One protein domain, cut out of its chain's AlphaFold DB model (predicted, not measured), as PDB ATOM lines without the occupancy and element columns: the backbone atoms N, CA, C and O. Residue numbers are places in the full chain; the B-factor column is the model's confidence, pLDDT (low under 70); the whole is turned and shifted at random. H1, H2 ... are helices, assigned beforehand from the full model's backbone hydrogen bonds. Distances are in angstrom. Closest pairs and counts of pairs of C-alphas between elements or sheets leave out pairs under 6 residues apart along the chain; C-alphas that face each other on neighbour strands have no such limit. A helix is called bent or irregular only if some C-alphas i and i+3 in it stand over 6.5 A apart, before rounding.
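This is residues 2 to 117, 159 to 185, 199 to 226 and 254 to 278 of the 639 residues of the protein "MYND-type domain-containing protein" of Gonium pectorale (UniProt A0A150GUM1). The two arms of the bent helix H5, with H4 beside the first arm, make the middle of a helical body; the hairpin H1 and H2 and, next to it, H3 cover one side, while H7 and H8 cover the other, with H10 packed outside on H7 and H8. H1, H2, H4 and H5a form an up-and-down bundle, each running against the one before it in the chain. The printed part has 196 residues with eleven named helices, H1 to H11 in chain order, and no named strand: all helix. It is compact, with a radius of gyration of the C-alphas of 16.9 A and spans of 48 by 37 by 28 A.

Begin with H5, residues 88 to 114, which starts at C-alpha 88, (26.896, -41.480, 20.776). By its hydrogen bonds it was assigned as one helix, but it is bent: C-alphas 97 and 100 are 7.2 A apart. Its arms are H5a, residues 88 to 97, and H5b, residues 100 to 114, 21.3 A long and irregular, with C-alphas 104 and 107 6.8 A apart. Before it, find H1, residues 2 to 13, from C-alpha 2 at (26.128, -17.843, 21.365); H2, residues 19 to 44, 35.2 A; H3, residues 56 to 68; and H4, residues 71 to 84. After it come H6, residues 162 to 165; H7, residues 167 to 185, 26.8 A; H8, residues 199 to 212; H9, residues 217 to 225; H10, residues 254 to 270, 24.0 A; and H11, residues 272 to 278, ending at (23.066, -49.619, 6.014).

Start at the arms, which stand at a steep tilt of 63 degrees. H4 and H5a are a hairpin, closest at C-alphas 82 and 91, 4.7 A. H2 touches H5a at C-alphas 30 and 97, 5.2 A, and H3 touches H5b at C-alphas 63 and 109, 6.1 A. H1 and H2 are a hairpin at a shallow tilt of 20 degrees; H1 also touches H4, C-alphas 2 and 71 being 4.9 A apart. Look next at H8, which touches H5a at C-alphas 92 and 199, 4.0 A. H7 touches H4 at C-alphas 76 and 168, 4.3 A, and H10 at C-alphas 173 and 264, 5.0 A. H8 and H9 touch only at the corner, at C-alphas 211 and 217, 5.0 A. H6 only just touches H4, and H11 only just touches H7, each with 3 pairs of C-alphas within 8 A. Every O i to N i+4 pair is within hydrogen-bond range in H1, H2, H3, H4, H5a, H7, H8, H9 and H10, against 9 of 11 in H5b and 2 of 3 in H11; H6 is too short for such a pair.

The two C-alphas farthest apart, of Gly 16 and Ala 226, are 53.3 A apart. Look for three cuts: C-alphas 117 and 159 are 12.3 A apart, 185 and 199 19.2 A, 226 and 254 14.1 A. The link from H2 to H3, 11 residues, is long. The mean pLDDT of the printed part is 78.6, and residues 272 to 278 are among those under 70.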
ATOM      1  N   ALA A   2      24.759 -17.766  20.816       75.19
ATOM      2  CA  ALA A   2      26.128 -17.843  21.365       75.19
ATOM      3  C   ALA A   2      26.193 -18.094  22.888       75.19
ATOM      4  O   ALA A   2      26.956 -18.932  23.360       75.19
ATOM      5  N   ALA A   3      25.358 -17.401  23.670       80.56
ATOM      6  CA  ALA A   3      25.275 -17.607  25.117       80.56
ATOM      7  C   ALA A   3      24.799 -19.024  25.492       80.56
ATOM      8  O   ALA A   3      25.358 -19.626  26.409       80.56
ATOM      9  N   ALA A   4      23.826 -19.567  24.754       79.00
ATOM     10  CA  ALA A   4      23.321 -20.924  24.947       79.00
ATOM     11  C   ALA A   4      24.394 -21.966  24.594       79.00
ATOM     12  O   ALA A   4      24.666 -22.857  25.392       79.00
ATOM     13  N   ALA A   5      25.106 -21.776  23.479       76.50
ATOM     14  CA  ALA A   5      26.231 -22.623  23.088       76.50
ATOM     15  C   ALA A   5      27.349 -22.617  24.151       76.50
ATOM     16  O   ALA A   5      27.830 -23.670  24.562       76.50
ATOM     17  N   ARG A   6      27.709 -21.443  24.693       82.44
ATOM     18  CA  ARG A   6      28.672 -21.337  25.806       82.44
ATOM     19  C   ARG A   6      28.182 -22.002  27.092       82.44
ATOM     20  O   ARG A   6      28.995 -22.509  27.861       82.44
ATOM     21  N   ARG A   7      26.880 -21.953  27.387       81.81
ATOM     22  CA  ARG A   7      26.297 -22.626  28.558       81.81
ATOM     23  C   ARG A   7      26.337 -24.143  28.391       81.81
ATOM     24  O   ARG A   7      26.762 -24.826  29.318       81.81
ATOM     25  N   PHE A   8      26.005 -24.640  27.203       79.25
ATOM     26  CA  PHE A   8      26.131 -26.051  26.847       79.25
ATOM     27  C   PHE A   8      27.570 -26.549  27.008       79.25
ATOM     28  O   PHE A   8      27.821 -27.477  27.772       79.25
ATOM     29  N   VAL A   9      28.535 -25.847  26.407       82.00
ATOM     30  CA  VAL A   9      29.970 -26.150  26.532       82.00
ATOM     31  C   VAL A   9      30.426 -26.180  27.994       82.00
ATOM     32  O   VAL A   9      31.145 -27.093  28.392       82.00
ATOM     33  N   ARG A  10      30.014 -25.201  28.812       83.62
ATOM     34  CA  ARG A  10      30.345 -25.176  30.249       83.62
ATOM     35  C   ARG A  10      29.751 -26.358  31.008       83.62
ATOM     36  O   ARG A  10      30.408 -26.867  31.905       83.62
ATOM     37  N   SER A  11      28.551 -26.791  30.632       81.81
ATOM     38  CA  SER A  11      27.868 -27.912  31.282       81.81
ATOM     39  C   SER A  11      28.552 -29.239  30.957       81.81
ATOM     40  O   SER A  11      28.743 -30.045  31.854       81.81
ATOM     41  N   ILE A  12      29.039 -29.427  29.722       78.75
ATOM     42  CA  ILE A  12      29.839 -30.616  29.386       78.75
ATOM     43  C   ILE A  12      31.226 -30.579  30.056       78.75
ATOM     44  O   ILE A  12      31.713 -31.602  30.525       78.75
ATOM     45  N   LYS A  13      31.878 -29.406  30.124       82.12
ATOM     46  CA  LYS A  13      33.214 -29.266  30.743       82.12
ATOM     47  C   LYS A  13      33.220 -29.402  32.265       82.12
ATOM     48  O   LYS A  13      34.289 -29.616  32.830       82.12
ATOM     49  N   GLY A  14      32.081 -29.219  32.930       84.19
ATOM     50  CA  GLY A  14      31.976 -29.370  34.377       84.19
ATOM     51  C   GLY A  14      32.267 -30.812  34.773       84.19
ATOM     52  O   GLY A  14      31.382 -31.659  34.715       84.19
ATOM     53  N   THR A  15      33.508 -31.106  35.163       50.81
ATOM     54  CA  THR A  15      33.935 -32.413  35.674       50.81
ATOM     55  C   THR A  15      33.153 -32.716  36.953       50.81
ATOM     56  O   THR A  15      33.494 -32.210  38.019       50.81
ATOM     57  N   GLY A  16      32.065 -33.478  36.834       69.31
ATOM     58  CA  GLY A  16      31.131 -33.764  37.929       69.31
ATOM     59  C   GLY A  16      29.707 -33.248  37.712       69.31
ATOM     60  O   GLY A  16      28.858 -33.474  38.571       69.31
ATOM     61  N   SER A  17      29.423 -32.592  36.583       69.38
ATOM     62  CA  SER A  17      28.058 -32.225  36.215       69.38
ATOM     63  C   SER A  17      27.233 -33.501  36.059       69.38
ATOM     64  O   SER A  17      27.616 -34.427  35.338       69.38
ATOM     65  N   SER A  18      26.129 -33.592  36.800       80.31
ATOM     66  CA  SER A  18      25.259 -34.762  36.728       80.31
ATOM     67  C   SER A  18      24.723 -34.921  35.300       80.31
ATOM     68  O   SER A  18      24.512 -33.937  34.589       80.31
ATOM     69  N   SER A  19      24.441 -36.155  34.867       80.81
ATOM     70  CA  SER A  19      23.808 -36.409  33.557       80.81
ATOM     71  C   SER A  19      22.550 -35.543  33.340       80.81
ATOM     72  O   SER A  19      22.277 -35.097  32.225       80.81
ATOM     73  N   ALA A  20      21.830 -35.221  34.423       84.25
ATOM     74  CA  ALA A  20      20.674 -34.333  34.404       84.25
ATOM     75  C   ALA A  20      21.024 -32.873  34.053       84.25
ATOM     76  O   ALA A  20      20.290 -32.249  33.292       84.25
ATOM     77  N   GLU A  21      22.135 -32.330  34.556       85.38
ATOM     78  CA  GLU A  21      22.590 -30.969  34.237       85.38
ATOM     79  C   GLU A  21      23.033 -30.846  32.776       85.38
ATOM     80  O   GLU A  21      22.633 -29.903  32.090       85.38
ATOM     81  N   VAL A  22      23.792 -31.826  32.271       81.19
ATOM     82  CA  VAL A  22      24.184 -31.879  30.853       81.19
ATOM     83  C   VAL A  22      22.941 -31.964  29.968       81.19
ATOM     84  O   VAL A  22      22.829 -31.220  28.995       81.19
ATOM     85  N   LYS A  23      21.967 -32.808  30.338       81.88
ATOM     86  CA  LYS A  23      20.688 -32.928  29.626       81.88
ATOM     87  C   LYS A  23      19.883 -31.626  29.662       81.88
ATOM     88  O   LYS A  23      19.352 -31.218  28.634       81.88
ATOM     89  N   ALA A  24      19.807 -30.948  30.806       85.69
ATOM     90  CA  ALA A  24      19.109 -29.670  30.925       85.69
ATOM     91  C   ALA A  24      19.768 -28.578  30.066       85.69
ATOM     92  O   ALA A  24      19.080 -27.858  29.344       85.69
ATOM     93  N   ALA A  25      21.099 -28.495  30.081       82.81
ATOM     94  CA  ALA A  25      21.843 -27.551  29.256       82.81
ATOM     95  C   ALA A  25      21.727 -27.854  27.756       82.81
ATOM     96  O   ALA A  25      21.669 -26.927  26.948       82.81
ATOM     97  N   LEU A  26      21.674 -29.136  27.385       80.50
ATOM     98  CA  LEU A  26      21.412 -29.580  26.019       80.50
ATOM     99  C   LEU A  26      20.018 -29.146  25.556       80.50
ATOM    100  O   LEU A  26      19.904 -28.561  24.486       80.50
ATOM    101  N   LEU A  27      18.983 -29.374  26.370       83.06
ATOM    102  CA  LEU A  27      17.608 -28.963  26.066       83.06
ATOM    103  C   LEU A  27      17.483 -27.437  25.955       83.06
ATOM    104  O   LEU A  27      16.836 -26.934  25.040       83.06
ATOM    105  N   GLU A  28      18.138 -26.681  26.841       84.88
ATOM    106  CA  GLU A  28      18.179 -25.216  26.757       84.88
ATOM    107  C   GLU A  28      18.875 -24.746  25.470       84.88
ATOM    108  O   GLU A  28      18.404 -23.821  24.804       84.88
ATOM    109  N   ALA A  29      19.980 -25.396  25.092       79.19
ATOM    110  CA  ALA A  29      20.684 -25.103  23.851       79.19
ATOM    111  C   ALA A  29      19.830 -25.436  22.625       79.19
ATOM    112  O   ALA A  29      19.679 -24.575  21.763       79.19
ATOM    113  N   GLN A  30      19.215 -26.620  22.584       80.44
ATOM    114  CA  GLN A  30      18.273 -27.034  21.543       80.44
ATOM    115  C   GLN A  30      17.129 -26.034  21.400       80.44
ATOM    116  O   GLN A  30      16.868 -25.569  20.297       80.44
ATOM    117  N   HIS A  31      16.505 -25.619  22.503       84.88
ATOM    118  CA  HIS A  31      15.436 -24.624  22.466       84.88
ATOM    119  C   HIS A  31      15.925 -23.268  21.932       84.88
ATOM    120  O   HIS A  31      15.264 -22.638  21.106       84.88
ATOM    121  N   ALA A  32      17.105 -22.813  22.361       83.62
ATOM    122  CA  ALA A  32      17.691 -21.568  21.877       83.62
ATOM    123  C   ALA A  32      18.110 -21.633  20.397       83.62
ATOM    124  O   ALA A  32      18.083 -20.600  19.724       83.62
ATOM    125  N   PHE A  33      18.519 -22.807  19.908       79.00
ATOM    126  CA  PHE A  33      18.831 -23.046  18.502       79.00
ATOM    127  C   PHE A  33      17.565 -23.127  17.664       79.00
ATOM    128  O   PHE A  33      17.472 -22.362  16.718       79.00
ATOM    129  N   ALA A  34      16.558 -23.898  18.072       80.62
ATOM    130  CA  ALA A  34      15.266 -23.977  17.392       80.62
ATOM    131  C   ALA A  34      14.580 -22.604  17.303       80.62
ATOM    132  O   ALA A  34      14.076 -22.214  16.256       80.62
ATOM    133  N   LYS A  35      14.617 -21.800  18.376       84.88
ATOM    134  CA  LYS A  35      14.092 -20.427  18.345       84.88
ATOM    135  C   LYS A  35      14.919 -19.507  17.440       84.88
ATOM    136  O   LYS A  35      14.365 -18.637  16.773       84.88
ATOM    137  N   GLY A  36      16.244 -19.676  17.438       80.56
ATOM    138  CA  GLY A  36      17.150 -18.943  16.553       80.56
ATOM    139  C   GLY A  36      16.925 -19.292  15.083       80.56
ATOM    140  O   GLY A  36      16.840 -18.396  14.254       80.56
ATOM    141  N   GLU A  37      16.757 -20.574  14.784       80.31
ATOM    142  CA  GLU A  37      16.382 -21.122  13.487       80.31
ATOM    143  C   GLU A  37      15.022 -20.596  13.037       80.31
ATOM    144  O   GLU A  37      14.921 -20.052  11.948       80.31
ATOM    145  N   GLN A  38      13.988 -20.670  13.874       83.94
ATOM    146  CA  GLN A  38      12.672 -20.145  13.520       83.94
ATOM    147  C   GLN A  38      12.745 -18.650  13.188       83.94
ATOM    148  O   GLN A  38      12.189 -18.211  12.183       83.94
ATOM    149  N   PHE A  39      13.469 -17.864  13.993       83.38
ATOM    150  CA  PHE A  39      13.725 -16.455  13.697       83.38
ATOM    151  C   PHE A  39      14.480 -16.282  12.371       83.38
ATOM    152  O   PHE A  39      14.142 -15.416  11.574       83.38
ATOM    153  N   MET A  40      15.471 -17.128  12.099       76.12
ATOM    154  CA  MET A  40      16.255 -17.096  10.866       76.12
ATOM    155  C   MET A  40      15.432 -17.429   9.626       76.12
ATOM    156  O   MET A  40      15.465 -16.691   8.649       76.12
ATOM    157  N   VAL A  41      14.680 -18.523   9.651       80.12
ATOM    158  CA  VAL A  41      13.846 -18.948   8.526       80.12
ATOM    159  C   VAL A  41      12.788 -17.888   8.233       80.12
ATOM    160  O   VAL A  41      12.567 -17.542   7.081       80.12
ATOM    161  N   THR A  42      12.177 -17.314   9.272       83.69
ATOM    162  CA  THR A  42      11.124 -16.302   9.102       83.69
ATOM    163  C   THR A  42      11.652 -14.919   8.732       83.69
ATOM    164  O   THR A  42      10.997 -14.223   7.968       83.69
ATOM    165  N   SER A  43      12.805 -14.504   9.264       82.19
ATOM    166  CA  SER A  43      13.299 -13.124   9.124       82.19
ATOM    167  C   SER A  43      14.498 -13.010   8.190       82.19
ATOM    168  O   SER A  43      14.601 -12.054   7.437       82.19
ATOM    169  N   LEU A  44      15.429 -13.967   8.230       78.81
ATOM    170  CA  LEU A  44      16.661 -13.947   7.436       78.81
ATOM    171  C   LEU A  44      16.522 -14.638   6.082       78.81
ATOM    172  O   LEU A  44      17.241 -14.268   5.164       78.81
ATOM    173  N   MET A  45      15.616 -15.597   5.914       79.81
ATOM    174  CA  MET A  45      15.360 -16.207   4.602       79.81
ATOM    175  C   MET A  45      14.223 -15.523   3.832       79.81
ATOM    176  O   MET A  45      13.924 -15.933   2.713       79.81
ATOM    177  N   ASP A  46      13.620 -14.466   4.387       84.94
ATOM    178  CA  ASP A  46      12.664 -13.636   3.653       84.94
ATOM    179  C   ASP A  46      13.360 -13.036   2.409       84.94
ATOM    180  O   ASP A  46      14.359 -12.323   2.547       84.94
ATOM    181  N   PRO A  47      12.883 -13.312   1.183       83.31
ATOM    182  CA  PRO A  47      13.516 -12.805  -0.032       83.31
ATOM    183  C   PRO A  47      13.437 -11.276  -0.163       83.31
ATOM    184  O   PRO A  47      14.253 -10.689  -0.872       83.31
ATOM    185  N   TYR A  48      12.485 -10.628   0.513       88.31
ATOM    186  CA  TYR A  48      12.238  -9.188   0.433       88.31
ATOM    187  C   TYR A  48      12.844  -8.405   1.599       88.31
ATOM    188  O   TYR A  48      13.229  -7.251   1.415       88.31
ATOM    189  N   ALA A  49      12.931  -9.012   2.783       86.62
ATOM    190  CA  ALA A  49      13.396  -8.337   4.000       86.62
ATOM    191  C   ALA A  49      14.582  -9.025   4.700       86.62
ATOM    192  O   ALA A  49      15.139  -8.470   5.649       86.62
ATOM    193  N   GLY A  50      14.975 -10.216   4.246       86.19
ATOM    194  CA  GLY A  50      15.998 -11.041   4.878       86.19
ATOM    195  C   GLY A  50      17.408 -10.826   4.336       86.19
ATOM    196  O   GLY A  50      17.761  -9.781   3.799       86.19
ATOM    197  N   TRP A  51      18.249 -11.847   4.488       85.50
ATOM    198  CA  TRP A  51      19.659 -11.870   4.106       85.50
ATOM    199  C   TRP A  51      19.927 -11.391   2.675       85.50
ATOM    200  O   TRP A  51      20.856 -10.600   2.502       85.50
ATOM    201  N   PRO A  52      19.143 -11.792   1.648       86.00
ATOM    202  CA  PRO A  52      19.365 -11.309   0.286       86.00
ATOM    203  C   PRO A  52      19.135  -9.799   0.138       86.00
ATOM    204  O   PRO A  52      19.806  -9.161  -0.674       86.00
ATOM    205  N   ALA A  53      18.229  -9.227   0.939       88.44
ATOM    206  CA  ALA A  53      17.898  -7.803   0.934       88.44
ATOM    207  C   ALA A  53      18.913  -6.946   1.713       88.44
ATOM    208  O   ALA A  53      18.969  -5.728   1.534       88.44
ATOM    209  N   LEU A  54      19.748  -7.562   2.559       87.38
ATOM    210  CA  LEU A  54      20.804  -6.852   3.273       87.38
ATOM    211  C   LEU A  54      21.891  -6.368   2.305       87.38
ATOM    212  O   LEU A  54      22.413  -7.118   1.466       87.38
ATOM    213  N   SER A  55      22.306  -5.113   2.487       90.06
ATOM    214  CA  SER A  55      23.478  -4.577   1.796       90.06
ATOM    215  C   SER A  55      24.729  -5.398   2.151       90.06
ATOM    216  O   SER A  55      24.802  -5.952   3.252       90.06
ATOM    217  N   PRO A  56      25.737  -5.478   1.263       86.25
ATOM    218  CA  PRO A  56      26.980  -6.196   1.557       86.25
ATOM    219  C   PRO A  56      27.629  -5.762   2.882       86.25
ATOM    220  O   PRO A  56      28.057  -6.603   3.665       86.25
ATOM    221  N   ALA A  57      27.603  -4.460   3.194       86.06
ATOM    222  CA  ALA A  57      28.135  -3.924   4.448       86.06
ATOM    223  C   ALA A  57      27.374  -4.428   5.690       86.06
ATOM    224  O   ALA A  57      27.988  -4.742   6.706       86.06
ATOM    225  N   LEU A  58      26.042  -4.536   5.612       87.81
ATOM    226  CA  LEU A  58      25.237  -5.085   6.707       87.81
ATOM    227  C   LEU A  58      25.459  -6.589   6.869       87.81
ATOM    228  O   LEU A  58      25.552  -7.066   7.997       87.81
ATOM    229  N   ARG A  59      25.580  -7.337   5.767       86.69
ATOM    230  CA  ARG A  59      25.910  -8.770   5.826       86.69
ATOM    231  C   ARG A  59      27.265  -8.997   6.477       86.69
ATOM    232  O   ARG A  59      27.378  -9.846   7.358       86.69
ATOM    233  N   GLU A  60      28.260  -8.196   6.113       83.12
ATOM    234  CA  GLU A  60      29.576  -8.236   6.741       83.12
ATOM    235  C   GLU A  60      29.518  -7.897   8.240       83.12
ATOM    236  O   GLU A  60      30.095  -8.634   9.039       83.12
ATOM    237  N   ASP A  61      28.794  -6.848   8.650       84.94
ATOM    238  CA  ASP A  61      28.616  -6.520  10.075       84.94
ATOM    239  C   ASP A  61      27.955  -7.681  10.836       84.94
ATOM    240  O   ASP A  61      28.397  -8.058  11.922       84.94
ATOM    241  N   VAL A  62      26.947  -8.333  10.246       84.25
ATOM    242  CA  VAL A  62      26.312  -9.515  10.847       84.25
ATOM    243  C   VAL A  62      27.304 -10.678  10.976       84.25
ATOM    244  O   VAL A  62      27.385 -11.277  12.052       84.25
ATOM    245  N   VAL A  63      28.099 -10.972   9.940       82.75
ATOM    246  CA  VAL A  63      29.160 -12.001   9.986       82.75
ATOM    247  C   VAL A  63      30.154 -11.688  11.103       82.75
ATOM    248  O   VAL A  63      30.456 -12.555  11.924       82.75
ATOM    249  N   GLN A  64      30.635 -10.445  11.172       81.94
ATOM    250  CA  GLN A  64      31.601 -10.010  12.176       81.94
ATOM    251  C   GLN A  64      31.029 -10.102  13.591       81.94
ATOM    252  O   GLN A  64      31.719 -10.574  14.493       81.94
ATOM    253  N   ARG A  65      29.760  -9.732  13.801       84.69
ATOM    254  CA  ARG A  65      29.090  -9.878  15.102       84.69
ATOM    255  C   ARG A  65      28.902 -11.340  15.490       84.69
ATOM    256  O   ARG A  65      29.109 -11.681  16.653       84.69
ATOM    257  N   LEU A  66      28.537 -12.218  14.553       81.62
ATOM    258  CA  LEU A  66      28.376 -13.652  14.817       81.62
ATOM    259  C   LEU A  66      29.717 -14.335  15.128       81.62
ATOM    260  O   LEU A  66      29.806 -15.111  16.086       81.62
ATOM    261  N   ALA A  67      30.767 -13.997  14.377       80.50
ATOM    262  CA  ALA A  67      32.131 -14.463  14.620       80.50
ATOM    263  C   ALA A  67      32.709 -13.899  15.931       80.50
ATOM    264  O   ALA A  67      33.269 -14.637  16.744       80.50
ATOM    265  N   GLY A  68      32.503 -12.606  16.195       82.44
ATOM    266  CA  GLY A  68      32.886 -11.935  17.440       82.44
ATOM    267  C   GLY A  68      32.145 -12.490  18.658       82.44
ATOM    268  O   GLY A  68      32.723 -12.633  19.733       82.44
ATOM    269  N   ALA A  69      30.889 -12.909  18.482       83.75
ATOM    270  CA  ALA A  69      30.134 -13.631  19.499       83.75
ATOM    271  C   ALA A  69      30.636 -15.071  19.719       83.75
ATOM    272  O   ALA A  69      30.216 -15.708  20.692       83.75
ATOM    273  N   GLY A  70      31.516 -15.580  18.848       83.44
ATOM    274  CA  GLY A  70      32.124 -16.904  18.934       83.44
ATOM    275  C   GLY A  70      31.127 -18.040  18.727       83.44
ATOM    276  O   GLY A  70      31.241 -19.068  19.395       83.44
ATOM    277  N   VAL A  71      30.113 -17.854  17.872       82.12
ATOM    278  CA  VAL A  71      29.079 -18.878  17.625       82.12
ATOM    279  C   VAL A  71      29.707 -20.154  17.063       82.12
ATOM    280  O   VAL A  71      29.547 -21.209  17.672       82.12
ATOM    281  N   LEU A  72      30.488 -20.048  15.982       82.50
ATOM    282  CA  LEU A  72      31.100 -21.213  15.329       82.50
ATOM    283  C   LEU A  72      32.142 -21.879  16.226       82.50
ATOM    284  O   LEU A  72      32.150 -23.096  16.354       82.50
ATOM    285  N   ARG A  73      32.944 -21.092  16.953       83.31
ATOM    286  CA  ARG A  73      33.843 -21.615  17.998       83.31
ATOM    287  C   ARG A  73      33.107 -22.382  19.094       83.31
ATOM    288  O   ARG A  73      33.589 -23.409  19.570       83.31
ATOM    289  N   SER A  74      31.935 -21.898  19.504       83.69
ATOM    290  CA  SER A  74      31.123 -22.590  20.507       83.69
ATOM    291  C   SER A  74      30.548 -23.895  19.952       83.69
ATOM    292  O   SER A  74      30.470 -24.869  20.695       83.69
ATOM    293  N   TRP A  75      30.192 -23.939  18.665       84.19
ATOM    294  CA  TRP A  75      29.752 -25.158  17.977       84.19
ATOM    295  C   TRP A  75      30.877 -26.167  17.794       84.19
ATOM    296  O   TRP A  75      30.692 -27.332  18.125       84.19
ATOM    297  N   ASP A  76      32.051 -25.717  17.352       85.94
ATOM    298  CA  ASP A  76      33.252 -26.545  17.268       85.94
ATOM    299  C   ASP A  76      33.534 -27.196  18.624       85.94
ATOM    300  O   ASP A  76      33.618 -28.413  18.744       85.94
ATOM    301  N   THR A  77      33.571 -26.386  19.685       84.00
ATOM    302  CA  THR A  77      33.811 -26.878  21.046       84.00
ATOM    303  C   THR A  77      32.724 -27.856  21.502       84.00
ATOM    304  O   THR A  77      33.037 -28.857  22.136       84.00
ATOM    305  N   ALA A  78      31.456 -27.587  21.187       83.31
ATOM    306  CA  ALA A  78      30.337 -28.462  21.519       83.31
ATOM    307  C   ALA A  78      30.449 -29.830  20.828       83.31
ATOM    308  O   ALA A  78      30.314 -30.853  21.496       83.31
ATOM    309  N   LEU A  79      30.752 -29.848  19.527       84.62
ATOM    310  CA  LEU A  79      30.966 -31.074  18.757       84.62
ATOM    311  C   LEU A  79      32.153 -31.871  19.299       84.62
ATOM    312  O   LEU A  79      32.045 -33.082  19.469       84.62
ATOM    313  N   ARG A  80      33.258 -31.191  19.632       84.31
ATOM    314  CA  ARG A  80      34.440 -31.834  20.221       84.31
ATOM    315  C   ARG A  80      34.136 -32.488  21.554       84.31
ATOM    316  O   ARG A  80      34.406 -33.663  21.733       84.31
ATOM    317  N   LEU A  81      33.523 -31.741  22.465       83.12
ATOM    318  CA  LEU A  81      33.187 -32.246  23.790       83.12
ATOM    319  C   LEU A  81      32.177 -33.395  23.729       83.12
ATOM    320  O   LEU A  81      32.295 -34.356  24.485       83.12
ATOM    321  N   ALA A  82      31.198 -33.313  22.827       83.19
ATOM    322  CA  ALA A  82      30.248 -34.395  22.622       83.19
ATOM    323  C   ALA A  82      30.941 -35.649  22.064       83.19
ATOM    324  O   ALA A  82      30.657 -36.751  22.521       83.19
ATOM    325  N   ALA A  83      31.898 -35.492  21.148       84.62
ATOM    326  CA  ALA A  83      32.684 -36.603  20.622       84.62
ATOM    327  C   ALA A  83      33.647 -37.213  21.654       84.62
ATOM    328  O   ALA A  83      33.749 -38.435  21.752       84.62
ATOM    329  N   ASP A  84      34.314 -36.377  22.451       80.75
ATOM    330  CA  ASP A  84      35.246 -36.799  23.501       80.75
ATOM    331  C   ASP A  84      34.535 -37.536  24.644       80.75
ATOM    332  O   ASP A  84      35.149 -38.354  25.325       80.75
ATOM    333  N   SER A  85      33.233 -37.292  24.839       82.31
ATOM    334  CA  SER A  85      32.434 -37.992  25.851       82.31
ATOM    335  C   SER A  85      32.297 -39.498  25.596       82.31
ATOM    336  O   SER A  85      31.985 -40.247  26.520       82.31
ATOM    337  N   GLY A  86      32.480 -39.947  24.348       81.81
ATOM    338  CA  GLY A  86      32.189 -41.320  23.925       81.81
ATOM    339  C   GLY A  86      30.695 -41.681  23.916       81.81
ATOM    340  O   GLY A  86      30.345 -42.797  23.533       81.81
ATOM    341  N   ASP A  87      29.800 -40.765  24.301       82.25
ATOM    342  CA  ASP A  87      28.354 -40.975  24.280       82.25
ATOM    343  C   ASP A  87      27.777 -40.606  22.904       82.25
ATOM    344  O   ASP A  87      27.546 -39.438  22.572       82.25
ATOM    345  N   ALA A  88      27.496 -41.633  22.099       81.75
ATOM    346  CA  ALA A  88      26.896 -41.480  20.776       81.75
ATOM    347  C   ALA A  88      25.540 -40.747  20.805       81.75
ATOM    348  O   ALA A  88      25.203 -40.067  19.837       81.75
ATOM    349  N   ARG A  89      24.765 -40.834  21.899       81.69
ATOM    350  CA  ARG A  89      23.484 -40.117  22.028       81.69
ATOM    351  C   ARG A  89      23.707 -38.631  22.256       81.69
ATOM    352  O   ARG A  89      22.984 -37.817  21.679       81.69
ATOM    353  N   LEU A  90      24.705 -38.275  23.067       81.81
ATOM    354  CA  LEU A  90      25.083 -36.881  23.287       81.81
ATOM    355  C   LEU A  90      25.609 -36.257  21.993       81.81
ATOM    356  O   LEU A  90      25.188 -35.158  21.639       81.81
ATOM    357  N   LEU A  91      26.469 -36.972  21.263       84.75
ATOM    358  CA  LEU A  91      26.965 -36.525  19.963       84.75
ATOM    359  C   LEU A  91      25.841 -36.399  18.935       84.75
ATOM    360  O   LEU A  91      25.737 -35.359  18.290       84.75
ATOM    361  N   GLY A  92      24.961 -37.397  18.831       83.69
ATOM    362  CA  GLY A  92      23.804 -37.332  17.944       83.69
ATOM    363  C   GLY A  92      22.906 -36.138  18.261       83.69
ATOM    364  O   GLY A  92      22.582 -35.360  17.372       83.69
ATOM    365  N   SER A  93      22.609 -35.918  19.543       81.38
ATOM    366  CA  SER A  93      21.794 -34.783  19.986       81.38
ATOM    367  C   SER A  93      22.473 -33.435  19.744       81.38
ATOM    368  O   SER A  93      21.801 -32.472  19.376       81.38
ATOM    369  N   ALA A  94      23.792 -33.352  19.947       82.81
ATOM    370  CA  ALA A  94      24.573 -32.156  19.658       82.81
ATOM    371  C   ALA A  94      24.560 -31.856  18.157       82.81
ATOM    372  O   ALA A  94      24.313 -30.716  17.777       82.81
ATOM    373  N   VAL A  95      24.750 -32.864  17.303       85.19
ATOM    374  CA  VAL A  95      24.652 -32.679  15.853       85.19
ATOM    375  C   VAL A  95      23.244 -32.250  15.457       85.19
ATOM    376  O   VAL A  95      23.119 -31.236  14.784       85.19
ATOM    377  N   SER A  96      22.193 -32.947  15.889       81.69
ATOM    378  CA  SER A  96      20.810 -32.596  15.537       81.69
ATOM    379  C   SER A  96      20.429 -31.186  15.992       81.69
ATOM    380  O   SER A  96      19.722 -30.486  15.281       81.69
ATOM    381  N   ALA A  97      20.936 -30.731  17.143       78.56
ATOM    382  CA  ALA A  97      20.725 -29.365  17.620       78.56
ATOM    383  C   ALA A  97      21.456 -28.309  16.774       78.56
ATOM    384  O   ALA A  97      21.022 -27.160  16.701       78.56
ATOM    385  N   LEU A  98      22.595 -28.678  16.186       80.44
ATOM    386  CA  LEU A  98      23.472 -27.774  15.447       80.44
ATOM    387  C   LEU A  98      23.190 -27.770  13.945       80.44
ATOM    388  O   LEU A  98      23.406 -26.744  13.307       80.44
ATOM    389  N   LEU A  99      22.702 -28.878  13.387       82.00
ATOM    390  CA  LEU A  99      22.548 -29.089  11.950       82.00
ATOM    391  C   LEU A  99      21.735 -27.996  11.251       82.00
ATOM    392  O   LEU A  99      22.249 -27.426  10.288       82.00
ATOM    393  N   PRO A 100      20.542 -27.615  11.745       78.19
ATOM    394  CA  PRO A 100      19.742 -26.614  11.047       78.19
ATOM    395  C   PRO A 100      20.420 -25.247  11.075       78.19
ATOM    396  O   PRO A 100      20.386 -24.478  10.116       78.19
ATOM    397  N   SER A 101      21.130 -24.956  12.171       76.12
ATOM    398  CA  SER A 101      21.933 -23.743  12.262       76.12
ATOM    399  C   SER A 101      23.142 -23.800  11.320       76.12
ATOM    400  O   SER A 101      23.504 -22.791  10.729       76.12
ATOM    401  N   VAL A 102      23.766 -24.960  11.128       76.25
ATOM    402  CA  VAL A 102      24.850 -25.117  10.154       76.25
ATOM    403  C   VAL A 102      24.341 -24.845   8.741       76.25
ATOM    404  O   VAL A 102      24.919 -24.012   8.053       76.25
ATOM    405  N   GLU A 103      23.244 -25.463   8.319       76.19
ATOM    406  CA  GLU A 103      22.718 -25.288   6.960       76.19
ATOM    407  C   GLU A 103      22.284 -23.842   6.686       76.19
ATOM    408  O   GLU A 103      22.646 -23.268   5.657       76.19
ATOM    409  N   LEU A 104      21.589 -23.213   7.640       76.06
ATOM    410  CA  LEU A 104      21.056 -21.860   7.474       76.06
ATOM    411  C   LEU A 104      22.104 -20.755   7.635       76.06
ATOM    412  O   LEU A 104      22.013 -19.729   6.964       76.06
ATOM    413  N   PHE A 105      23.085 -20.917   8.530       75.50
ATOM    414  CA  PHE A 105      24.096 -19.884   8.771       75.50
ATOM    415  C   PHE A 105      25.354 -20.089   7.939       75.50
ATOM    416  O   PHE A 105      25.932 -19.111   7.471       75.50
ATOM    417  N   MET A 106      25.829 -21.324   7.766       77.31
ATOM    418  CA  MET A 106      27.194 -21.520   7.283       77.31
ATOM    419  C   MET A 106      27.351 -21.176   5.825       77.31
ATOM    420  O   MET A 106      28.326 -20.521   5.487       77.31
ATOM    421  N   VAL A 107      26.412 -21.558   4.964       76.00
ATOM    422  CA  VAL A 107      26.537 -21.240   3.539       76.00
ATOM    423  C   VAL A 107      26.545 -19.717   3.317       76.00
ATOM    424  O   VAL A 107      27.487 -19.230   2.691       76.00
ATOM    425  N   PRO A 108      25.611 -18.924   3.887       76.69
ATOM    426  CA  PRO A 108      25.663 -17.465   3.775       76.69
ATOM    427  C   PRO A 108      26.888 -16.823   4.437       76.69
ATOM    428  O   PRO A 108      27.472 -15.902   3.867       76.69
ATOM    429  N   LEU A 109      27.299 -17.305   5.617       78.00
ATOM    430  CA  LEU A 109      28.469 -16.778   6.324       78.00
ATOM    431  C   LEU A 109      29.764 -17.067   5.568       78.00
ATOM    432  O   LEU A 109      30.597 -16.177   5.443       78.00
ATOM    433  N   LEU A 110      29.935 -18.287   5.055       77.44
ATOM    434  CA  LEU A 110      31.088 -18.664   4.237       77.44
ATOM    435  C   LEU A 110      31.107 -17.857   2.951       77.44
ATOM    436  O   LEU A 110      32.157 -17.342   2.595       77.44
ATOM    437  N   ARG A 111      29.952 -17.701   2.292       78.88
ATOM    438  CA  ARG A 111      29.821 -16.880   1.087       78.88
ATOM    439  C   ARG A 111      30.302 -15.457   1.324       78.88
ATOM    440  O   ARG A 111      31.169 -14.975   0.605       78.88
ATOM    441  N   GLU A 112      29.773 -14.797   2.350       82.50
ATOM    442  CA  GLU A 112      30.135 -13.406   2.614       82.50
ATOM    443  C   GLU A 112      31.577 -13.283   3.120       82.50
ATOM    444  O   GLU A 112      32.275 -12.342   2.760       82.50
ATOM    445  N   ALA A 113      32.070 -14.254   3.891       75.00
ATOM    446  CA  ALA A 113      33.453 -14.251   4.353       75.00
ATOM    447  C   ALA A 113      34.476 -14.569   3.244       75.00
ATOM    448  O   ALA A 113      35.644 -14.197   3.364       75.00
ATOM    449  N   MET A 114      34.040 -15.233   2.170       72.06
ATOM    450  CA  MET A 114      34.820 -15.468   0.953       72.06
ATOM    451  C   MET A 114      34.753 -14.315  -0.037       72.06
ATOM    452  O   MET A 114      35.562 -14.270  -0.961       72.06
ATOM    453  N   ARG A 115      33.816 -13.381   0.134       79.81
ATOM    454  CA  ARG A 115      33.662 -12.273  -0.797       79.81
ATOM    455  C   ARG A 115      34.946 -11.433  -0.815       79.81
ATOM    456  O   ARG A 115      35.375 -10.980   0.253       79.81
ATOM    457  N   PRO A 116      35.551 -11.195  -1.996       73.62
ATOM    458  CA  PRO A 116      36.700 -10.312  -2.114       73.62
ATOM    459  C   PRO A 116      36.362  -8.964  -1.487       73.62
ATOM    460  O   PRO A 116      35.367  -8.325  -1.843       73.62
ATOM    461  N   ARG A 117      37.160  -8.542  -0.503       72.19
ATOM    462  CA  ARG A 117      36.976  -7.218   0.082       72.19
ATOM    463  C   ARG A 117      37.513  -6.194  -0.906       72.19
ATOM    464  O   ARG A 117      38.681  -6.310  -1.287       72.19
ATOM    465  N   PRO A 159      39.999  -9.100  13.076       58.97
ATOM    466  CA  PRO A 159      38.961  -9.162  12.053       58.97
ATOM    467  C   PRO A 159      38.859 -10.567  11.454       58.97
ATOM    468  O   PRO A 159      39.549 -10.869  10.487       58.97
ATOM    469  N   TRP A 160      37.947 -11.388  11.980       64.31
ATOM    470  CA  TRP A 160      37.606 -12.725  11.469       64.31
ATOM    471  C   TRP A 160      38.844 -13.586  11.147       64.31
ATOM    472  O   TRP A 160      39.337 -13.615  10.017       64.31
ATOM    473  N   ASP A 161      39.320 -14.342  12.139       71.81
ATOM    474  CA  ASP A 161      40.292 -15.415  11.910       71.81
ATOM    475  C   ASP A 161      39.578 -16.592  11.229       71.81
ATOM    476  O   ASP A 161      39.112 -17.533  11.878       71.81
ATOM    477  N   GLY A 162      39.433 -16.497   9.904       68.94
ATOM    478  CA  GLY A 162      38.723 -17.483   9.097       68.94
ATOM    479  C   GLY A 162      39.236 -18.902   9.324       68.94
ATOM    480  O   GLY A 162      38.439 -19.819   9.442       68.94
ATOM    481  N   VAL A 163      40.544 -19.098   9.514       67.94
ATOM    482  CA  VAL A 163      41.114 -20.427   9.796       67.94
ATOM    483  C   VAL A 163      40.568 -21.000  11.104       67.94
ATOM    484  O   VAL A 163      40.213 -22.178  11.174       67.94
ATOM    485  N   ARG A 164      40.472 -20.168  12.142       71.38
ATOM    486  CA  ARG A 164      39.978 -20.570  13.462       71.38
ATOM    487  C   ARG A 164      38.465 -20.772  13.472       71.38
ATOM    488  O   ARG A 164      37.988 -21.724  14.081       71.38
ATOM    489  N   GLU A 165      37.721 -19.918  12.772       73.69
ATOM    490  CA  GLU A 165      36.264 -20.033  12.644       73.69
ATOM    491  C   GLU A 165      35.852 -21.208  11.745       73.69
ATOM    492  O   GLU A 165      34.806 -21.799  11.978       73.69
ATOM    493  N   LEU A 166      36.679 -21.624  10.782       77.75
ATOM    494  CA  LEU A 166      36.453 -22.823   9.961       77.75
ATOM    495  C   LEU A 166      36.834 -24.132  10.662       77.75
ATOM    496  O   LEU A 166      36.588 -25.210  10.120       77.75
ATOM    497  N   GLY A 167      37.408 -24.065  11.867       79.38
ATOM    498  CA  GLY A 167      37.808 -25.244  12.635       79.38
ATOM    499  C   GLY A 167      36.668 -26.247  12.842       79.38
ATOM    500  O   GLY A 167      36.918 -27.450  12.826       79.38
ATOM    501  N   TRP A 168      35.417 -25.777  12.936       83.81
ATOM    502  CA  TRP A 168      34.254 -26.656  13.081       83.81
ATOM    503  C   TRP A 168      34.025 -27.550  11.854       83.81
ATOM    504  O   TRP A 168      33.622 -28.693  12.036       83.81
ATOM    505  N   LEU A 169      34.294 -27.079  10.624       83.56
ATOM    506  CA  LEU A 169      34.143 -27.888   9.403       83.56
ATOM    507  C   LEU A 169      35.137 -29.041   9.404       83.56
ATOM    508  O   LEU A 169      34.798 -30.166   9.047       83.56
ATOM    509  N   VAL A 170      36.364 -28.758   9.838       84.06
ATOM    510  CA  VAL A 170      37.415 -29.765   9.965       84.06
ATOM    511  C   VAL A 170      37.041 -30.785  11.038       84.06
ATOM    512  O   VAL A 170      37.114 -31.987  10.786       84.06
ATOM    513  N   THR A 171      36.569 -30.322  12.197       84.38
ATOM    514  CA  THR A 171      36.052 -31.194  13.258       84.38
ATOM    515  C   THR A 171      34.885 -32.040  12.752       84.38
ATOM    516  O   THR A 171      34.909 -33.255  12.908       84.38
ATOM    517  N   ALA A 172      33.893 -31.446  12.084       84.88
ATOM    518  CA  ALA A 172      32.741 -32.157  11.537       84.88
ATOM    519  C   ALA A 172      33.165 -33.237  10.531       84.88
ATOM    520  O   ALA A 172      32.755 -34.390  10.641       84.88
ATOM    521  N   ALA A 173      34.046 -32.889   9.594       83.94
ATOM    522  CA  ALA A 173      34.592 -33.818   8.613       83.94
ATOM    523  C   ALA A 173      35.379 -34.965   9.268       83.94
ATOM    524  O   ALA A 173      35.264 -36.120   8.850       83.94
ATOM    525  N   LYS A 174      36.134 -34.690  10.337       84.19
ATOM    526  CA  LYS A 174      36.806 -35.728  11.129       84.19
ATOM    527  C   LYS A 174      35.838 -36.626  11.870       84.19
ATOM    528  O   LYS A 174      36.055 -37.828  11.884       84.19
ATOM    529  N   LEU A 175      34.777 -36.076  12.452       84.12
ATOM    530  CA  LEU A 175      33.756 -36.870  13.129       84.12
ATOM    531  C   LEU A 175      33.056 -37.813  12.155       84.12
ATOM    532  O   LEU A 175      32.921 -38.995  12.455       84.12
ATOM    533  N   VAL A 176      32.706 -37.323  10.963       83.00
ATOM    534  CA  VAL A 176      32.159 -38.163   9.891       83.00
ATOM    535  C   VAL A 176      33.164 -39.244   9.487       83.00
ATOM    536  O   VAL A 176      32.820 -40.423   9.493       83.00
ATOM    537  N   SER A 177      34.423 -38.878   9.226       80.25
ATOM    538  CA  SER A 177      35.470 -39.830   8.820       80.25
ATOM    539  C   SER A 177      35.742 -40.897   9.883       80.25
ATOM    540  O   SER A 177      35.863 -42.077   9.565       80.25
ATOM    541  N   ARG A 178      35.825 -40.490  11.153       81.44
ATOM    542  CA  ARG A 178      36.075 -41.372  12.292       81.44
ATOM    543  C   ARG A 178      34.929 -42.352  12.491       81.44
ATOM    544  O   ARG A 178      35.195 -43.535  12.653       81.44
ATOM    545  N   HIS A 179      33.683 -41.887  12.450       79.31
ATOM    546  CA  HIS A 179      32.535 -42.780  12.599       79.31
ATOM    547  C   HIS A 179      32.444 -43.769  11.449       79.31
ATOM    548  O   HIS A 179      32.199 -44.953  11.657       79.31
ATOM    549  N   GLY A 180      32.735 -43.306  10.231       75.06
ATOM    550  CA  GLY A 180      32.786 -44.209   9.097       75.06
ATOM    551  C   GLY A 180      33.890 -45.262   9.212       75.06
ATOM    552  O   GLY A 180      33.693 -46.428   8.866       75.06
ATOM    553  N   TRP A 181      35.038 -44.878   9.765       70.38
ATOM    554  CA  TRP A 181      36.109 -45.811  10.088       70.38
ATOM    555  C   TRP A 181      35.696 -46.823  11.165       70.38
ATOM    556  O   TRP A 181      35.899 -48.019  10.982       70.38
ATOM    557  N   GLU A 182      35.099 -46.367  12.269       77.88
ATOM    558  CA  GLU A 182      34.648 -47.237  13.363       77.88
ATOM    559  C   GLU A 182      33.604 -48.257  12.874       77.88
ATOM    560  O   GLU A 182      33.738 -49.440  13.181       77.88
ATOM    561  N   LEU A 183      32.652 -47.844  12.029       73.75
ATOM    562  CA  LEU A 183      31.685 -48.745  11.385       73.75
ATOM    563  C   LEU A 183      32.344 -49.749  10.427       73.75
ATOM    564  O   LEU A 183      31.903 -50.888  10.330       73.75
ATOM    565  N   SER A 184      33.410 -49.347   9.731       67.19
ATOM    566  CA  SER A 184      34.130 -50.235   8.808       67.19
ATOM    567  C   SER A 184      34.961 -51.301   9.536       67.19
ATOM    568  O   SER A 184      35.250 -52.348   8.961       67.19
ATOM    569  N   VAL A 185      35.379 -51.035  10.780       70.94
ATOM    570  CA  VAL A 185      36.243 -51.932  11.571       70.94
ATOM    571  C   VAL A 185      35.446 -52.781  12.568       70.94
ATOM    572  O   VAL A 185      35.830 -53.918  12.830       70.94
ATOM    573  N   GLY A 199      22.676 -39.139  13.872       74.75
ATOM    574  CA  GLY A 199      23.414 -37.882  14.022       74.75
ATOM    575  C   GLY A 199      24.560 -37.745  13.016       74.75
ATOM    576  O   GLY A 199      24.808 -36.668  12.489       74.75
ATOM    577  N   PHE A 200      25.229 -38.841  12.673       80.06
ATOM    578  CA  PHE A 200      26.320 -38.813  11.702       80.06
ATOM    579  C   PHE A 200      25.831 -38.711  10.263       80.06
ATOM    580  O   PHE A 200      26.445 -37.992   9.476       80.06
ATOM    581  N   LEU A 201      24.730 -39.384   9.922       82.44
ATOM    582  CA  LEU A 201      24.089 -39.245   8.615       82.44
ATOM    583  C   LEU A 201      23.606 -37.811   8.399       82.44
ATOM    584  O   LEU A 201      23.847 -37.248   7.336       82.44
ATOM    585  N   SER A 202      23.035 -37.187   9.431       81.75
ATOM    586  CA  SER A 202      22.709 -35.763   9.439       81.75
ATOM    587  C   SER A 202      23.948 -34.898   9.209       81.75
ATOM    588  O   SER A 202      23.961 -34.106   8.269       81.75
ATOM    589  N   LEU A 203      25.021 -35.080   9.993       82.19
ATOM    590  CA  LEU A 203      26.261 -34.304   9.835       82.19
ATOM    591  C   LEU A 203      26.848 -34.438   8.428       82.19
ATOM    592  O   LEU A 203      27.276 -33.454   7.827       82.19
ATOM    593  N   ARG A 204      26.852 -35.663   7.898       86.06
ATOM    594  CA  ARG A 204      27.273 -35.958   6.533       86.06
ATOM    595  C   ARG A 204      26.370 -35.264   5.519       86.06
ATOM    596  O   ARG A 204      26.903 -34.683   4.583       86.06
ATOM    597  N   GLY A 205      25.054 -35.294   5.713       84.31
ATOM    598  CA  GLY A 205      24.077 -34.592   4.884       84.31
ATOM    599  C   GLY A 205      24.361 -33.094   4.809       84.31
ATOM    600  O   GLY A 205      24.472 -32.560   3.710       84.31
ATOM    601  N   ALA A 206      24.620 -32.434   5.943       81.19
ATOM    602  CA  ALA A 206      24.985 -31.015   5.945       81.19
ATOM    603  C   ALA A 206      26.343 -30.747   5.283       81.19
ATOM    604  O   ALA A 206      26.471 -29.797   4.513       81.19
ATOM    605  N   LEU A 207      27.364 -31.579   5.531       84.56
ATOM    606  CA  LEU A 207      28.649 -31.453   4.830       84.56
ATOM    607  C   LEU A 207      28.484 -31.659   3.321       84.56
ATOM    608  O   LEU A 207      29.130 -30.967   2.538       84.56
ATOM    609  N   GLN A 208      27.609 -32.572   2.908       85.25
ATOM    610  CA  GLN A 208      27.285 -32.826   1.512       85.25
ATOM    611  C   GLN A 208      26.513 -31.658   0.897       85.25
ATOM    612  O   GLN A 208      26.863 -31.227  -0.194       85.25
ATOM    613  N   ALA A 209      25.523 -31.094   1.585       81.06
ATOM    614  CA  ALA A 209      24.802 -29.908   1.131       81.06
ATOM    615  C   ALA A 209      25.746 -28.704   0.982       81.06
ATOM    616  O   ALA A 209      25.665 -27.954   0.011       81.06
ATOM    617  N   LEU A 210      26.703 -28.557   1.899       80.19
ATOM    618  CA  LEU A 210      27.689 -27.481   1.871       80.19
ATOM    619  C   LEU A 210      28.744 -27.687   0.771       80.19
ATOM    620  O   LEU A 210      29.128 -26.731   0.100       80.19
ATOM    621  N   ALA A 211      29.199 -28.924   0.555       79.56
ATOM    622  CA  ALA A 211      30.223 -29.245  -0.439       79.56
ATOM    623  C   ALA A 211      29.672 -29.411  -1.863       79.56
ATOM    624  O   ALA A 211      30.347 -29.037  -2.814       79.56
ATOM    625  N   LEU A 212      28.477 -29.982  -2.020       79.12
ATOM    626  CA  LEU A 212      27.916 -30.425  -3.304       79.12
ATOM    627  C   LEU A 212      26.552 -29.801  -3.627       79.12
ATOM    628  O   LEU A 212      26.056 -29.974  -4.737       79.12
ATOM    629  N   GLY A 213      25.917 -29.109  -2.681       79.56
ATOM    630  CA  GLY A 213      24.611 -28.504  -2.915       79.56
ATOM    631  C   GLY A 213      24.668 -27.373  -3.949       79.56
ATOM    632  O   GLY A 213      25.714 -26.746  -4.132       79.56
ATOM    633  N   PRO A 214      23.531 -27.040  -4.586       75.81
ATOM    634  CA  PRO A 214      23.458 -25.994  -5.610       75.81
ATOM    635  C   PRO A 214      23.816 -24.602  -5.073       75.81
ATOM    636  O   PRO A 214      24.252 -23.742  -5.827       75.81
ATOM    637  N   ALA A 215      23.660 -24.381  -3.764       73.38
ATOM    638  CA  ALA A 215      24.093 -23.165  -3.076       73.38
ATOM    639  C   ALA A 215      25.462 -23.306  -2.379       73.38
ATOM    640  O   ALA A 215      25.926 -22.333  -1.787       73.38
ATOM    641  N   GLY A 216      26.064 -24.500  -2.415       73.44
ATOM    642  CA  GLY A 216      27.305 -24.866  -1.736       73.44
ATOM    643  C   GLY A 216      28.562 -24.477  -2.518       73.44
ATOM    644  O   GLY A 216      28.580 -23.479  -3.238       73.44
ATOM    645  N   LEU A 217      29.629 -25.270  -2.380       72.25
ATOM    646  CA  LEU A 217      30.944 -24.983  -2.969       72.25
ATOM    647  C   LEU A 217      30.912 -24.600  -4.459       72.25
ATOM    648  O   LEU A 217      31.577 -23.621  -4.792       72.25
ATOM    649  N   PRO A 218      30.182 -25.292  -5.357       77.31
ATOM    650  CA  PRO A 218      30.233 -24.964  -6.781       77.31
ATOM    651  C   PRO A 218      29.804 -23.520  -7.055       77.31
ATOM    652  O   PRO A 218      30.529 -22.789  -7.723       77.31
ATOM    653  N   ALA A 219      28.700 -23.073  -6.447       76.06
ATOM    654  CA  ALA A 219      28.233 -21.694  -6.570       76.06
ATOM    655  C   ALA A 219      29.242 -20.691  -5.997       76.06
ATOM    656  O   ALA A 219      29.477 -19.641  -6.585       76.06
ATOM    657  N   LEU A 220      29.882 -21.034  -4.877       71.94
ATOM    658  CA  LEU A 220      30.901 -20.192  -4.252       71.94
ATOM    659  C   LEU A 220      32.147 -20.050  -5.131       71.94
ATOM    660  O   LEU A 220      32.690 -18.956  -5.252       71.94
ATOM    661  N   LEU A 221      32.584 -21.131  -5.777       73.62
ATOM    662  CA  LEU A 221      33.695 -21.094  -6.726       73.62
ATOM    663  C   LEU A 221      33.340 -20.283  -7.971       73.62
ATOM    664  O   LEU A 221      34.176 -19.520  -8.443       73.62
ATOM    665  N   THR A 222      32.107 -20.396  -8.472       76.00
ATOM    666  CA  THR A 222      31.626 -19.563  -9.580       76.00
ATOM    667  C   THR A 222      31.595 -18.082  -9.200       76.00
ATOM    668  O   THR A 222      32.044 -17.253  -9.982       76.00
ATOM    669  N   GLU A 223      31.133 -17.737  -7.997       73.69
ATOM    670  CA  GLU A 223      31.126 -16.355  -7.494       73.69
ATOM    671  C   GLU A 223      32.543 -15.790  -7.316       73.69
ATOM    672  O   GLU A 223      32.790 -14.642  -7.677       73.69
ATOM    673  N   LEU A 224      33.480 -16.598  -6.811       67.88
ATOM    674  CA  LEU A 224      34.895 -16.229  -6.703       67.88
ATOM    675  C   LEU A 224      35.569 -16.082  -8.075       67.88
ATOM    676  O   LEU A 224      36.463 -15.257  -8.234       67.88
ATOM    677  N   ALA A 225      35.149 -16.875  -9.064       67.94
ATOM    678  CA  ALA A 225      35.653 -16.799 -10.432       67.94
ATOM    679  C   ALA A 225      35.060 -15.621 -11.222       67.94
ATOM    680  O   ALA A 225      35.701 -15.130 -12.149       67.94
ATOM    681  N   ALA A 226      33.865 -15.147 -10.852       69.81
ATOM    682  CA  ALA A 226      33.152 -14.046 -11.499       69.81
ATOM    683  C   ALA A 226      33.691 -12.645 -11.133       69.81
ATOM    684  O   ALA A 226      32.963 -11.657 -11.239       69.81
ATOM    685  N   ALA A 254      41.272 -17.639   0.625       71.44
ATOM    686  CA  ALA A 254      40.658 -18.492  -0.385       71.44
ATOM    687  C   ALA A 254      41.307 -19.886  -0.393       71.44
ATOM    688  O   ALA A 254      40.602 -20.893  -0.416       71.44
ATOM    689  N   LEU A 255      42.638 -19.952  -0.258       73.75
ATOM    690  CA  LEU A 255      43.367 -21.222  -0.139       73.75
ATOM    691  C   LEU A 255      42.989 -22.012   1.123       73.75
ATOM    692  O   LEU A 255      42.747 -23.213   1.035       73.75
ATOM    693  N   ALA A 256      42.896 -21.356   2.286       68.56
ATOM    694  CA  ALA A 256      42.463 -22.007   3.528       68.56
ATOM    695  C   ALA A 256      41.087 -22.661   3.369       68.56
ATOM    696  O   ALA A 256      40.880 -23.810   3.743       68.56
ATOM    697  N   LEU A 257      40.144 -21.913   2.803       69.00
ATOM    698  CA  LEU A 257      38.760 -22.331   2.611       69.00
ATOM    699  C   LEU A 257      38.656 -23.495   1.630       69.00
ATOM    700  O   LEU A 257      37.997 -24.491   1.922       69.00
ATOM    701  N   LEU A 258      39.369 -23.410   0.511       74.38
ATOM    702  CA  LEU A 258      39.497 -24.490  -0.457       74.38
ATOM    703  C   LEU A 258      40.053 -25.775   0.180       74.38
ATOM    704  O   LEU A 258      39.550 -26.865  -0.104       74.38
ATOM    705  N   GLU A 259      41.035 -25.669   1.083       75.25
ATOM    706  CA  GLU A 259      41.552 -26.815   1.847       75.25
ATOM    707  C   GLU A 259      40.484 -27.413   2.769       75.25
ATOM    708  O   GLU A 259      40.324 -28.638   2.797       75.25
ATOM    709  N   VAL A 260      39.739 -26.569   3.495       70.31
ATOM    710  CA  VAL A 260      38.677 -27.011   4.413       70.31
ATOM    711  C   VAL A 260      37.596 -27.752   3.638       70.31
ATOM    712  O   VAL A 260      37.183 -28.839   4.040       70.31
ATOM    713  N   VAL A 261      37.149 -27.199   2.512       72.56
ATOM    714  CA  VAL A 261      36.075 -27.820   1.737       72.56
ATOM    715  C   VAL A 261      36.558 -29.086   1.038       72.56
ATOM    716  O   VAL A 261      35.855 -30.091   1.059       72.56
ATOM    717  N   SER A 262      37.785 -29.107   0.515       73.19
ATOM    718  CA  SER A 262      38.386 -30.338  -0.019       73.19
ATOM    719  C   SER A 262      38.506 -31.425   1.052       73.19
ATOM    720  O   SER A 262      38.414 -32.619   0.766       73.19
ATOM    721  N   PHE A 263      38.735 -31.041   2.309       73.12
ATOM    722  CA  PHE A 263      38.724 -31.965   3.438       73.12
ATOM    723  C   PHE A 263      37.307 -32.472   3.756       73.12
ATOM    724  O   PHE A 263      37.119 -33.679   3.897       73.12
ATOM    725  N   ALA A 264      36.303 -31.588   3.781       74.00
ATOM    726  CA  ALA A 264      34.899 -31.957   3.964       74.00
ATOM    727  C   ALA A 264      34.388 -32.897   2.859       74.00
ATOM    728  O   ALA A 264      33.797 -33.931   3.161       74.00
ATOM    729  N   ALA A 265      34.686 -32.596   1.593       72.31
ATOM    730  CA  ALA A 265      34.336 -33.444   0.460       72.31
ATOM    731  C   ALA A 265      34.956 -34.840   0.604       72.31
ATOM    732  O   ALA A 265      34.248 -35.841   0.516       72.31
ATOM    733  N   ARG A 266      36.257 -34.929   0.919       73.94
ATOM    734  CA  ARG A 266      36.929 -36.217   1.161       73.94
ATOM    735  C   ARG A 266      36.280 -37.017   2.289       73.94
ATOM    736  O   ARG A 266      36.124 -38.223   2.133       73.94
ATOM    737  N   ALA A 267      35.869 -36.371   3.378       72.62
ATOM    738  CA  ALA A 267      35.154 -37.040   4.465       72.62
ATOM    739  C   ALA A 267      33.792 -37.601   4.018       72.62
ATOM    740  O   ALA A 267      33.444 -38.733   4.357       72.62
ATOM    741  N   VAL A 268      33.034 -36.845   3.218       74.12
ATOM    742  CA  VAL A 268      31.757 -37.306   2.647       74.12
ATOM    743  C   VAL A 268      31.979 -38.494   1.703       74.12
ATOM    744  O   VAL A 268      31.277 -39.498   1.809       74.12
ATOM    745  N   PHE A 269      32.986 -38.430   0.826       75.50
ATOM    746  CA  PHE A 269      33.299 -39.517  -0.108       75.50
ATOM    747  C   PHE A 269      33.795 -40.782   0.600       75.50
ATOM    748  O   PHE A 269      33.310 -41.874   0.310       75.50
ATOM    749  N   ALA A 270      34.704 -40.647   1.570       70.94
ATOM    750  CA  ALA A 270      35.281 -41.768   2.315       70.94
ATOM    751  C   ALA A 270      34.258 -42.533   3.165       70.94
ATOM    752  O   ALA A 270      34.546 -43.630   3.629       70.94
ATOM    753  N   THR A 271      33.079 -41.957   3.389       70.81
ATOM    754  CA  THR A 271      31.996 -42.585   4.153       70.81
ATOM    755  C   THR A 271      30.821 -42.998   3.277       70.81
ATOM    756  O   THR A 271      29.822 -43.504   3.792       70.81
ATOM    757  N   SER A 272      30.921 -42.805   1.959       67.44
ATOM    758  CA  SER A 272      29.801 -42.968   1.037       67.44
ATOM    759  C   SER A 272      29.273 -44.400   0.964       67.44
ATOM    760  O   SER A 272      28.060 -44.589   1.058       67.44
ATOM    761  N   HIS A 273      30.171 -45.389   0.957       63.31
ATOM    762  CA  HIS A 273      29.867 -46.825   0.941       63.31
ATOM    763  C   HIS A 273      29.063 -47.309   2.155       63.31
ATOM    764  O   HIS A 273      28.313 -48.271   2.049       63.31
ATOM    765  N   LEU A 274      29.162 -46.624   3.296       64.06
ATOM    766  CA  LEU A 274      28.475 -47.029   4.528       64.06
ATOM    767  C   LEU A 274      26.980 -46.724   4.511       64.06
ATOM    768  O   LEU A 274      26.209 -47.425   5.153       64.06
ATOM    769  N   ALA A 275      26.565 -45.690   3.773       56.50
ATOM    770  CA  ALA A 275      25.142 -45.405   3.600       56.50
ATOM    771  C   ALA A 275      24.463 -46.473   2.732       56.50
ATOM    772  O   ALA A 275      23.306 -46.794   2.971       56.50
ATOM    773  N   TYR A 276      25.197 -47.040   1.770       56.75
ATOM    774  CA  TYR A 276      24.718 -48.156   0.959       56.75
ATOM    775  C   TYR A 276      24.610 -49.441   1.784       56.75
ATOM    776  O   TYR A 276      23.564 -50.072   1.762       56.75
ATOM    777  N   ALA A 277      25.633 -49.772   2.581       60.44
ATOM    778  CA  ALA A 277      25.606 -50.961   3.440       60.44
ATOM    779  C   ALA A 277      24.460 -50.932   4.472       60.44
ATOM    780  O   ALA A 277      23.807 -51.942   4.693       60.44
ATOM    781  N   ALA A 278      24.169 -49.767   5.063       56.41
ATOM    782  CA  ALA A 278      23.066 -49.619   6.014       56.41
ATOM    783  C   ALA A 278      21.668 -49.696   5.366       56.41
ATOM    784  O   ALA A 278      20.692 -49.975   6.060       56.41
TER     785      ALA A 278